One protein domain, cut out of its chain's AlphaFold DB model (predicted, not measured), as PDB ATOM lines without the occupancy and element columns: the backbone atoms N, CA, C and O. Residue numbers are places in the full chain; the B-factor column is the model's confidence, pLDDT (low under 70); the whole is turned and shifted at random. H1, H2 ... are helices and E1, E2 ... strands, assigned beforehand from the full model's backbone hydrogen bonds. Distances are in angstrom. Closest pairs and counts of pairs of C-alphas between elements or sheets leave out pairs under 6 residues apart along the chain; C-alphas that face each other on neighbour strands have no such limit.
ATOM      1  N   SER A 158      13.207 -42.683  41.983       63.81
ATOM      2  CA  SER A 158      13.642 -41.285  41.964       63.81
ATOM      3  C   SER A 158      12.516 -40.325  42.367       63.81
ATOM      4  O   SER A 158      12.744 -39.468  43.212       63.81
ATOM      5  N   PHE A 159      11.287 -40.537  41.889       68.75
ATOM      6  CA  PHE A 159      10.123 -39.709  42.217       68.75
ATOM      7  C   PHE A 159       9.759 -39.771  43.704       68.75
ATOM      8  O   PHE A 159       9.607 -38.742  44.358       68.75
ATOM      9  N   VAL A 160       9.657 -40.983  44.262       70.38
ATOM     10  CA  VAL A 160       9.321 -41.165  45.687       70.38
ATOM     11  C   VAL A 160      10.402 -40.543  46.568       70.38
ATOM     12  O   VAL A 160      10.103 -39.984  47.617       70.38
ATOM     13  N   LYS A 161      11.663 -40.599  46.128       73.56
ATOM     14  CA  LYS A 161      12.753 -39.899  46.805       73.56
ATOM     15  C   LYS A 161      12.605 -38.384  46.701       73.56
ATOM     16  O   LYS A 161      12.734 -37.735  47.725       73.56
ATOM     17  N   ALA A 162      12.299 -37.830  45.533       73.88
ATOM     18  CA  ALA A 162      12.137 -36.387  45.371       73.88
ATOM     19  C   ALA A 162      11.012 -35.822  46.256       73.88
ATOM     20  O   ALA A 162      11.222 -34.834  46.952       73.88
ATOM     21  N   LEU A 163       9.868 -36.513  46.334       73.88
ATOM     22  CA  LEU A 163       8.774 -36.165  47.254       73.88
ATOM     23  C   LEU A 163       9.178 -36.217  48.733       73.88
ATOM     24  O   LEU A 163       8.706 -35.410  49.525       73.88
ATOM     25  N   LEU A 164      10.019 -37.182  49.118       74.88
ATOM     26  CA  LEU A 164      10.436 -37.371  50.511       74.88
ATOM     27  C   LEU A 164      11.609 -36.476  50.929       74.88
ATOM     28  O   LEU A 164      11.760 -36.210  52.118       74.88
ATOM     29  N   TYR A 165      12.457 -36.067  49.985       78.50
ATOM     30  CA  TYR A 165      13.694 -35.332  50.259       78.50
ATOM     31  C   TYR A 165      13.662 -33.867  49.798       78.50
ATOM     32  O   TYR A 165      14.601 -33.142  50.106       78.50
ATOM     33  N   GLY A 166      12.585 -33.415  49.144       72.88
ATOM     34  CA  GLY A 166      12.341 -31.997  48.852       72.88
ATOM     35  C   GLY A 166      13.019 -31.454  47.590       72.88
ATOM     36  O   GLY A 166      12.975 -30.253  47.353       72.88
ATOM     37  N   ASP A 167      13.606 -32.311  46.753       81.88
ATOM     38  CA  ASP A 167      14.270 -31.906  45.505       81.88
ATOM     39  C   ASP A 167      13.246 -31.734  44.365       81.88
ATOM     40  O   ASP A 167      13.255 -32.474  43.381       81.88
ATOM     41  N   ILE A 168      12.308 -30.797  44.515       87.69
ATOM     42  CA  ILE A 168      11.253 -30.533  43.529       87.69
ATOM     43  C   ILE A 168      11.457 -29.153  42.896       87.69
ATOM     44  O   ILE A 168      11.447 -28.144  43.591       87.69
ATOM     45  N   GLU A 169      11.608 -29.101  41.571       89.75
ATOM     46  CA  GLU A 169      11.821 -27.850  40.825       89.75
ATOM     47  C   GLU A 169      10.503 -27.154  40.456       89.75
ATOM     48  O   GLU A 169      10.442 -25.929  40.404       89.75
ATOM     49  N   ALA A 170       9.453 -27.927  40.164       90.50
ATOM     50  CA  ALA A 170       8.129 -27.404  39.834       90.50
ATOM     51  C   ALA A 170       7.039 -28.454  40.070       90.50
ATOM     52  O   ALA A 170       7.252 -29.644  39.809       90.50
ATOM     53  N   ILE A 171       5.848 -28.005  40.469       91.69
ATOM     54  CA  ILE A 171       4.658 -28.846  40.627       91.69
ATOM     55  C   ILE A 171       3.500 -28.264  39.825       91.69
ATOM     56  O   ILE A 171       3.318 -27.054  39.758       91.69
ATOM     57  N   ALA A 172       2.695 -29.135  39.225       92.69
ATOM     58  CA  ALA A 172       1.404 -28.769  38.674       92.69
ATOM     59  C   ALA A 172       0.333 -29.823  38.984       92.69
ATOM     60  O   ALA A 172       0.577 -31.025  38.871       92.69
ATOM     61  N   LEU A 173      -0.876 -29.388  39.330       90.81
ATOM     62  CA  LEU A 173      -2.037 -30.265  39.490       90.81
ATOM     63  C   LEU A 173      -2.672 -30.538  38.127       90.81
ATOM     64  O   LEU A 173      -2.832 -29.632  37.312       90.81
ATOM     65  N   LEU A 174      -3.045 -31.786  37.860       92.06
ATOM     66  CA  LEU A 174      -3.611 -32.197  36.581       92.06
ATOM     67  C   LEU A 174      -5.133 -32.330  36.684       92.06
ATOM     68  O   LEU A 174      -5.634 -33.246  37.336       92.06
ATOM     69  N   LYS A 175      -5.885 -31.473  35.998       92.06
ATOM     70  CA  LYS A 175      -7.354 -31.526  35.967       92.06
ATOM     71  C   LYS A 175      -7.854 -32.767  35.219       92.06
ATOM     72  O   LYS A 175      -7.145 -33.318  34.374       92.06
ATOM     73  N   ALA A 176      -9.091 -33.186  35.482       88.62
ATOM     74  CA  ALA A 176      -9.738 -34.308  34.789       88.62
ATOM     75  C   ALA A 176      -9.820 -34.151  33.254       88.62
ATOM     76  O   ALA A 176      -9.846 -35.148  32.531       88.62
ATOM     77  N   ASP A 177      -9.808 -32.918  32.738       89.81
ATOM     78  CA  ASP A 177      -9.775 -32.628  31.296       89.81
ATOM     79  C   ASP A 177      -8.366 -32.721  30.667       89.81
ATOM     80  O   ASP A 177      -8.217 -32.615  29.446       89.81
ATOM     81  N   GLY A 178      -7.338 -32.962  31.487       87.12
ATOM     82  CA  GLY A 178      -5.941 -33.094  31.087       87.12
ATOM     83  C   GLY A 178      -5.131 -31.795  31.094       87.12
ATOM     84  O   GLY A 178      -3.943 -31.855  30.761       87.12
ATOM     85  N   THR A 179      -5.723 -30.653  31.459       92.25
ATOM     86  CA  THR A 179      -5.003 -29.384  31.666       92.25
ATOM     87  C   THR A 179      -4.260 -29.357  33.009       92.25
ATOM     88  O   THR A 179      -4.524 -30.172  33.893       92.25
ATOM     89  N   THR A 180      -3.290 -28.451  33.154       91.25
ATOM     90  CA  THR A 180      -2.434 -28.319  34.347       91.25
ATOM     91  C   THR A 180      -2.671 -26.991  35.067       91.25
ATOM     92  O   THR A 180      -2.838 -25.964  34.411       91.25
ATOM     93  N   ILE A 181      -2.624 -27.006  36.398       88.44
ATOM     94  CA  ILE A 181      -2.561 -25.834  37.279       88.44
ATOM     95  C   ILE A 181      -1.149 -25.801  37.856       88.44
ATOM     96  O   ILE A 181      -0.810 -26.690  38.629       88.44
ATOM     97  N   ASN A 182      -0.313 -24.843  37.462       90.88
ATOM     98  CA  ASN A 182       1.036 -24.738  38.024       90.88
ATOM     99  C   ASN A 182       0.952 -24.213  39.459       90.88
ATOM    100  O   ASN A 182       0.187 -23.289  39.718       90.88
ATOM    101  N   LEU A 183       1.721 -24.802  40.366       88.12
ATOM    102  CA  LEU A 183       1.880 -24.310  41.728       88.12
ATOM    103  C   LEU A 183       3.187 -23.517  41.814       88.12
ATOM    104  O   LEU A 183       4.201 -23.926  41.239       88.12
ATOM    105  N   GLU A 184       3.165 -22.405  42.534       85.12
ATOM    106  CA  GLU A 184       4.333 -21.587  42.847       85.12
ATOM    107  C   GLU A 184       4.828 -21.922  44.253       85.12
ATOM    108  O   GLU A 184       4.036 -22.188  45.147       85.12
ATOM    109  N   TYR A 185       6.143 -21.962  44.464       83.62
ATOM    110  CA  TYR A 185       6.693 -22.229  45.791       83.62
ATOM    111  C   TYR A 185       6.923 -20.906  46.526       83.62
ATOM    112  O   TYR A 185       7.801 -20.137  46.135       83.62
ATOM    113  N   SER A 186       6.147 -20.650  47.579       77.19
ATOM    114  CA  SER A 186       6.228 -19.443  48.412       77.19
ATOM    115  C   SER A 186       6.052 -19.804  49.887       77.19
ATOM    116  O   SER A 186       5.311 -20.725  50.222       77.19
ATOM    117  N   ALA A 187       6.777 -19.119  50.777       76.44
ATOM    118  CA  ALA A 187       6.700 -19.293  52.236       76.44
ATOM    119  C   ALA A 187       6.825 -20.750  52.755       76.44
ATOM    120  O   ALA A 187       6.310 -21.088  53.816       76.44
ATOM    121  N   GLY A 188       7.526 -21.629  52.025       79.62
ATOM    122  CA  GLY A 188       7.696 -23.039  52.404       79.62
ATOM    123  C   GLY A 188       6.598 -23.988  51.908       79.62
ATOM    124  O   GLY A 188       6.682 -25.186  52.172       79.62
ATOM    125  N   TYR A 189       5.617 -23.484  51.154       80.38
ATOM    126  CA  TYR A 189       4.499 -24.249  50.597       80.38
ATOM    127  C   TYR A 189       4.391 -24.059  49.079       80.38
ATOM    128  O   TYR A 189       4.862 -23.076  48.509       80.38
ATOM    129  N   TRP A 190       3.748 -25.010  48.405       84.00
ATOM    130  CA  TRP A 190       3.356 -24.875  47.003       84.00
ATOM    131  C   TRP A 190       1.945 -24.285  46.940       84.00
ATOM    132  O   TRP A 190       0.992 -24.930  47.347       84.00
ATOM    133  N   CYS A 191       1.787 -23.072  46.440       79.62
ATOM    134  CA  CYS A 191       0.528 -22.332  46.421       79.62
ATOM    135  C   CYS A 191       0.047 -22.084  44.987       79.62
ATOM    136  O   CYS A 191       0.805 -22.168  44.017       79.62
ATOM    137  N   ASN A 192      -1.244 -21.808  44.834       73.38
ATOM    138  CA  ASN A 192      -1.792 -21.251  43.606       73.38
ATOM    139  C   ASN A 192      -2.802 -20.161  43.966       73.38
ATOM    140  O   ASN A 192      -3.777 -20.447  44.649       73.38
ATOM    141  N   PHE A 193      -2.560 -18.946  43.480       56.34
ATOM    142  CA  PHE A 193      -3.293 -17.738  43.868       56.34
ATOM    143  C   PHE A 193      -4.550 -17.452  43.023       56.34
ATOM    144  O   PHE A 193      -5.193 -16.429  43.212       56.34
ATOM    145  N   ASP A 194      -4.907 -18.328  42.076       59.91
ATOM    146  CA  ASP A 194      -5.834 -17.994  40.980       59.91
ATOM    147  C   ASP A 194      -7.164 -18.783  40.994       59.91
ATOM    148  O   ASP A 194      -7.910 -18.757  40.008       59.91
ATOM    149  N   TYR A 195      -7.489 -19.531  42.059       59.28
ATOM    150  CA  TYR A 195      -8.699 -20.370  42.089       59.28
ATOM    151  C   TYR A 195      -9.499 -20.254  43.387       59.28
ATOM    152  O   TYR A 195      -9.029 -20.641  44.447       59.28
ATOM    153  N   THR A 196     -10.769 -19.858  43.252       53.97
ATOM    154  CA  THR A 196     -11.775 -19.868  44.328       53.97
ATOM    155  C   THR A 196     -12.368 -21.257  44.600       53.97
ATOM    156  O   THR A 196     -12.927 -21.489  45.663       53.97
ATOM    157  N   GLU A 197     -12.275 -22.197  43.649       59.69
ATOM    158  CA  GLU A 197     -12.707 -23.592  43.818       59.69
ATOM    159  C   GLU A 197     -11.744 -24.544  43.096       59.69
ATOM    160  O   GLU A 197     -11.422 -24.359  41.913       59.69
ATOM    161  N   LEU A 198     -11.309 -25.606  43.781       66.69
ATOM    162  CA  LEU A 198     -10.440 -26.613  43.178       66.69
ATOM    163  C   LEU A 198     -11.216 -27.506  42.202       66.69
ATOM    164  O   LEU A 198     -12.160 -28.191  42.603       66.69
ATOM    165  N   PRO A 199     -10.809 -27.580  40.922       78.62
ATOM    166  CA  PRO A 199     -11.416 -28.509  39.981       78.62
ATOM    167  C   PRO A 199     -11.070 -29.959  40.343       78.62
ATOM    168  O   PRO A 199     -10.105 -30.228  41.052       78.62
ATOM    169  N   GLU A 200     -11.813 -30.921  39.791       82.19
ATOM    170  CA  GLU A 200     -11.528 -32.346  39.990       82.19
ATOM    171  C   GLU A 200     -10.107 -32.693  39.494       82.19
ATOM    172  O   GLU A 200      -9.809 -32.659  38.290       82.19
ATOM    173  N   ILE A 201      -9.212 -33.000  40.437       86.62
ATOM    174  CA  ILE A 201      -7.808 -33.314  40.166       86.62
ATOM    175  C   ILE A 201      -7.676 -34.805  39.843       86.62
ATOM    176  O   ILE A 201      -7.992 -35.681  40.643       86.62
ATOM    177  N   SER A 202      -7.178 -35.099  38.645       90.50
ATOM    178  CA  SER A 202      -6.950 -36.459  38.141       90.50
ATOM    179  C   SER A 202      -5.512 -36.950  38.317       90.50
ATOM    180  O   SER A 202      -5.231 -38.134  38.099       90.50
ATOM    181  N   GLY A 203      -4.592 -36.065  38.703       91.38
ATOM    182  CA  GLY A 203      -3.189 -36.398  38.896       91.38
ATOM    183  C   GLY A 203      -2.317 -35.212  39.294       91.38
ATOM    184  O   GLY A 203      -2.800 -34.097  39.463       91.38
ATOM    185  N   ILE A 204      -1.014 -35.455  39.385       91.38
ATOM    186  CA  ILE A 204       0.011 -34.444  39.664       91.38
ATOM    187  C   ILE A 204       1.153 -34.570  38.652       91.38
ATOM    188  O   ILE A 204       1.452 -35.657  38.148       91.38
ATOM    189  N   GLN A 205       1.772 -33.449  38.320       92.88
ATOM    190  CA  GLN A 205       2.947 -33.355  37.474       92.88
ATOM    191  C   GLN A 205       4.065 -32.710  38.288       92.88
ATOM    192  O   GLN A 205       3.890 -31.614  38.804       92.88
ATOM    193  N   ILE A 206       5.200 -33.390  38.415       90.00
ATOM    194  CA  ILE A 206       6.342 -32.923  39.207       90.00
ATOM    195  C   ILE A 206       7.571 -32.896  38.310       90.00
ATOM    196  O   ILE A 206       7.795 -33.835  37.547       90.00
ATOM    197  N   THR A 207       8.357 -31.827  38.386       90.69
ATOM    198  CA  THR A 207       9.643 -31.715  37.692       90.69
ATOM    199  C   THR A 207      10.783 -31.837  38.693       90.69
ATOM    200  O   THR A 207      10.795 -31.130  39.700       90.69
ATOM    201  N   VAL A 208      11.710 -32.755  38.424       88.00
ATOM    202  CA  VAL A 208      12.871 -33.076  39.262       88.00
ATOM    203  C   VAL A 208      14.075 -33.220  38.340       88.00
ATOM    204  O   VAL A 208      14.008 -33.964  37.364       88.00
ATOM    205  N   GLU A 209      15.165 -32.504  38.622       86.56
ATOM    206  CA  GLU A 209      16.388 -32.512  37.799       86.56
ATOM    207  C   GLU A 209      16.124 -32.225  36.300       86.56
ATOM    208  O   GLU A 209      16.761 -32.794  35.407       86.56
ATOM    209  N   GLY A 210      15.162 -31.347  35.995       88.06
ATOM    210  CA  GLY A 210      14.736 -31.021  34.634       88.06
ATOM    211  C   GLY A 210      13.904 -32.094  33.919       88.06
ATOM    212  O   GLY A 210      13.532 -31.886  32.758       88.06
ATOM    213  N   GLU A 211      13.584 -33.219  34.567       88.06
ATOM    214  CA  GLU A 211      12.684 -34.248  34.041       88.06
ATOM    215  C   GLU A 211      11.288 -34.135  34.668       88.06
ATOM    216  O   GLU A 211      11.112 -34.086  35.883       88.06
ATOM    217  N   THR A 212      10.264 -34.070  33.816       91.00
ATOM    218  CA  THR A 212       8.869 -33.939  34.241       91.00
ATOM    219  C   THR A 212       8.188 -35.304  34.288       91.00
ATOM    220  O   THR A 212       7.989 -35.953  33.257       91.00
ATOM    221  N   HIS A 213       7.739 -35.691  35.474       88.00
ATOM    222  CA  HIS A 213       7.000 -36.918  35.734       88.00
ATOM    223  C   HIS A 213       5.513 -36.606  35.907       88.00
ATOM    224  O   HIS A 213       5.132 -35.719  36.669       88.00
ATOM    225  N   LYS A 214       4.660 -37.342  35.190       91.44
ATOM    226  CA  LYS A 214       3.201 -37.205  35.248       91.44
ATOM    227  C   LYS A 214       2.594 -38.430  35.911       91.44
ATOM    228  O   LYS A 214       2.881 -39.552  35.502       91.44
ATOM    229  N   LEU A 215       1.741 -38.202  36.900       86.25
ATOM    230  CA  LEU A 215       1.200 -39.237  37.770       86.25
ATOM    231  C   LEU A 215      -0.313 -39.126  37.767       86.25
ATOM    232  O   LEU A 215      -0.869 -38.170  38.302       86.25
ATOM    233  N   LEU A 216      -0.980 -40.090  37.142       89.19
ATOM    234  CA  LEU A 216      -2.436 -40.152  37.145       89.19
ATOM    235  C   LEU A 216      -2.893 -40.924  38.377       89.19
ATOM    236  O   LEU A 216      -2.491 -42.069  38.576       89.19
ATOM    237  N   PHE A 217      -3.779 -40.343  39.186       86.50
ATOM    238  CA  PHE A 217      -4.279 -41.005  40.393       86.50
ATOM    239  C   PHE A 217      -4.974 -42.329  40.076       86.50
ATOM    240  O   PHE A 217      -4.926 -43.247  40.884       86.50
ATOM    241  N   SER A 218      -5.550 -42.495  38.883       86.88
ATOM    242  CA  SER A 218      -6.135 -43.766  38.440       86.88
ATOM    243  C   SER A 218      -5.139 -44.929  38.332       86.88
ATOM    244  O   SER A 218      -5.568 -46.080  38.296       86.88
ATOM    245  N   GLU A 219      -3.837 -44.652  38.245       85.06
ATOM    246  CA  GLU A 219      -2.786 -45.660  38.036       85.06
ATOM    247  C   GLU A 219      -2.199 -46.204  39.349       85.06
ATOM    248  O   GLU A 219      -1.453 -47.184  39.331       85.06
ATOM    249  N   PHE A 220      -2.565 -45.613  40.490       80.44
ATOM    250  CA  PHE A 220      -2.022 -45.957  41.803       80.44
ATOM    251  C   PHE A 220      -2.999 -46.758  42.669       80.44
ATOM    252  O   PHE A 220      -4.219 -46.590  42.601       80.44
ATOM    253  N   PHE A 221      -2.445 -47.614  43.534       80.62
ATOM    254  CA  PHE A 221      -3.197 -48.241  44.621       80.62
ATOM    255  C   PHE A 221      -3.696 -47.176  45.608       80.62
ATOM    256  O   PHE A 221      -3.033 -46.158  45.807       80.62
ATOM    257  N   GLU A 222      -4.840 -47.424  46.255       77.19
ATOM    258  CA  GLU A 222      -5.472 -46.484  47.201       77.19
ATOM    259  C   GLU A 222      -4.513 -45.989  48.298       77.19
ATOM    260  O   GLU A 222      -4.522 -44.815  48.640       77.19
ATOM    261  N   GLU A 223      -3.607 -46.847  48.771       75.69
ATOM    262  CA  GLU A 223      -2.599 -46.511  49.788       75.69
ATOM    263  C   GLU A 223      -1.641 -45.397  49.328       75.69
ATOM    264  O   GLU A 223      -1.275 -44.521  50.111       75.69
ATOM    265  N   VAL A 224      -1.265 -45.393  48.045       72.75
ATOM    266  CA  VAL A 224      -0.395 -44.362  47.459       72.75
ATOM    267  C   VAL A 224      -1.183 -43.079  47.198       72.75
ATOM    268  O   VAL A 224      -0.652 -41.992  47.404       72.75
ATOM    269  N   LYS A 225      -2.464 -43.184  46.816       75.88
ATOM    270  CA  LYS A 225      -3.337 -42.008  46.673       75.88
ATOM    271  C   LYS A 225      -3.499 -41.280  48.000       75.88
ATOM    272  O   LYS A 225      -3.324 -40.071  48.040       75.88
ATOM    273  N   SER A 226      -3.778 -42.006  49.084       78.44
ATOM    274  CA  SER A 226      -3.902 -41.413  50.419       78.44
ATOM    275  C   SER A 226      -2.623 -40.694  50.848       78.44
ATOM    276  O   SER A 226      -2.714 -39.606  51.401       78.44
ATOM    277  N   PHE A 227      -1.444 -41.256  50.553       80.12
ATOM    278  CA  PHE A 227      -0.172 -40.586  50.834       80.12
ATOM    279  C   PHE A 227      -0.011 -39.284  50.039       80.12
ATOM    280  O   PHE A 227       0.391 -38.277  50.610       80.12
ATOM    281  N   ILE A 228      -0.352 -39.283  48.746       77.56
ATOM    282  CA  ILE A 228      -0.277 -38.071  47.919       77.56
ATOM    283  C   ILE A 228      -1.280 -37.018  48.403       77.56
ATOM    284  O   ILE A 228      -0.920 -35.851  48.469       77.56
ATOM    285  N   TYR A 229      -2.497 -37.407  48.794       79.31
ATOM    286  CA  TYR A 229      -3.469 -36.469  49.362       79.31
ATOM    287  C   TYR A 229      -2.994 -35.867  50.685       79.31
ATOM    288  O   TYR A 229      -3.068 -34.659  50.837       79.31
ATOM    289  N   LEU A 230      -2.446 -36.673  51.599       80.56
ATOM    290  CA  LEU A 230      -1.835 -36.182  52.843       80.56
ATOM    291  C   LEU A 230      -0.647 -35.250  52.578       80.56
ATOM    292  O   LEU A 230      -0.446 -34.281  53.302       80.56
ATOM    293  N   TRP A 231       0.154 -35.547  51.553       84.31
ATOM    294  CA  TRP A 231       1.258 -34.680  51.158       84.31
ATOM    295  C   TRP A 231       0.747 -33.352  50.591       84.31
ATOM    296  O   TRP A 231       1.251 -32.311  50.993       84.31
ATOM    297  N   LEU A 232      -0.262 -33.379  49.714       80.25
ATOM    298  CA  LEU A 232      -0.907 -32.175  49.188       80.25
ATOM    299  C   LEU A 232      -1.507 -31.337  50.323       80.25
ATOM    300  O   LEU A 232      -1.197 -30.166  50.412       80.25
ATOM    301  N   ASP A 233      -2.259 -31.945  51.235       78.44
ATOM    302  CA  ASP A 233      -2.871 -31.267  52.389       78.44
ATOM    303  C   ASP A 233      -1.832 -30.583  53.299       78.44
ATOM    304  O   ASP A 233      -2.057 -29.494  53.811       78.44
ATOM    305  N   GLY A 234      -0.654 -31.196  53.470       80.88
ATOM    306  CA  GLY A 234       0.412 -30.643  54.311       80.88
ATOM    307  C   GLY A 234       1.412 -29.718  53.608       80.88
ATOM    308  O   GLY A 234       2.206 -29.083  54.294       80.88
ATOM    309  N   ASN A 235       1.452 -29.684  52.271       79.06
ATOM    310  CA  ASN A 235       2.491 -28.962  51.509       79.06
ATOM    311  C   ASN A 235       1.925 -28.040  50.425       79.06
ATOM    312  O   ASN A 235       2.682 -27.265  49.838       79.06
ATOM    313  N   VAL A 236       0.628 -28.132  50.137       75.62
ATOM    314  CA  VAL A 236      -0.085 -27.274  49.197       75.62
ATOM    315  C   VAL A 236      -1.113 -26.473  49.974       75.62
ATOM    316  O   VAL A 236      -2.133 -27.014  50.389       75.62
ATOM    317  N   SER A 237      -0.831 -25.185  50.169       70.50
ATOM    318  CA  SER A 237      -1.813 -24.259  50.723       70.50
ATOM    319  C   SER A 237      -2.659 -23.717  49.581       70.50
ATOM    320  O   SER A 237      -2.131 -23.184  48.599       70.50
ATOM    321  N   PHE A 238      -3.970 -23.879  49.702       64.69
ATOM    322  CA  PHE A 238      -4.923 -23.082  48.951       64.69
ATOM    323  C   PHE A 238      -5.272 -21.945  49.886       64.69
ATOM    324  O   PHE A 238      -5.976 -22.161  50.868       64.69
TER     325      PHE A 238
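This is residues 158 to 238 of the 783 residues of the protein "LPXTG cell wall anchor domain-containing protein" of Rossellomorea vietnamensis (UniProt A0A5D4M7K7). One strongly twisted antiparallel sheet of five strands makes a curled wall, with both helices, H1 and H2, on one face and no named helix on the other. The sheet curls toward H2, whose last residues reach the edge strand E3, while the short H1 lies across E4 near the turn between E4 and E5, and the link from E3 to E4 arches from that edge to the start of E4. The printed part has 81 residues, with two named helices and five named strands in the order H1, E1, E2, E3, E4, E5, H2, and the class is mixed, helices and strands. Side by side the strands run E3, E2, E1, E4, E5. The whole is compact, with a radius of gyration of the C-alphas of 12.0 A, and rounded, with spans of 33 by 29 by 22 A.

The sheet holds E1, residues 170 to 175, E2, residues 180 to 186, E3, residues 189 to 191, E4, residues 201 to 208, and E5, residues 211 to 216. Its C-alphas lie up to 5.7 A off their best plane, and from edge to edge the strands' lines turn by 72 degrees and the way across the sheet by 77 degrees. The inner strands E1 and E4 are antiparallel at 161 degrees, with N 172 and O 205 2.8 A apart and N 207 and O 170 2.8 A apart, within hydrogen-bond range. E4 and the edge strand E5 form a hairpin at 161 degrees, with N 206 and O 213 at 2.9 A. E1 and E2 form a hairpin at 144 degrees, with N 181 and O 173 at 2.8 A. E2 and the edge strand E3 form a hairpin at 136 degrees, with N 191 and O 184 at 2.7 A. The pairing of E2 is staggered: residues 180 to 183 pair with E1, and residues 184 to 186 with E3. E1, E2 and E3 are a meander, each strand the antiparallel neighbour of the one before; with E4 they make a Greek key, in which E4 is the antiparallel neighbour of E1. H2, residues 222 to 235, is on the sheet at a height of 8.5 A, beside the strands and over none of them. Its closest C-alphas to E3 are those of Asn 235 and Tyr 189, 5.2 A apart. Just after it, residues 236 to 237 pair in parallel with residues 190 to 191 of E3. H1, residues 158 to 165, is on the same face at a height of 8.2 A and only just over E4, on which 3 of its C-alphas fall. It runs across the strands, at 84 degrees to E4 on the local plane, and the closest C-alphas of the two are those of Ala 162 and Val 208, 7.0 A apart. H1 and H2 are apart. In both helices every O i to N i+4 pair is within hydrogen-bond range.

E4 is 20.7 A from first to last C-alpha and begins with C-alpha 201 at (-7.808, -33.314, 40.166). E2 measures 18.8 A, E1 and E5 16.5 A each, and E3 6.1 A. H1 begins with C-alpha 158 at (13.642, -41.285, 41.964) and is 10.2 A long. H2 is 19.7 A long and ends with C-alpha 235 at (2.491, -28.962, 51.509).

The two C-alphas farthest apart are those of Ser 158 and Thr 196, 33.3 A. The printed part has no cut. No link is long: E3 to E4, with 9 residues, is short, and the other links are tight. The mean pLDDT of the printed part is 81.1; residues 158 to 159, 193 to 198 and 238 are under 70.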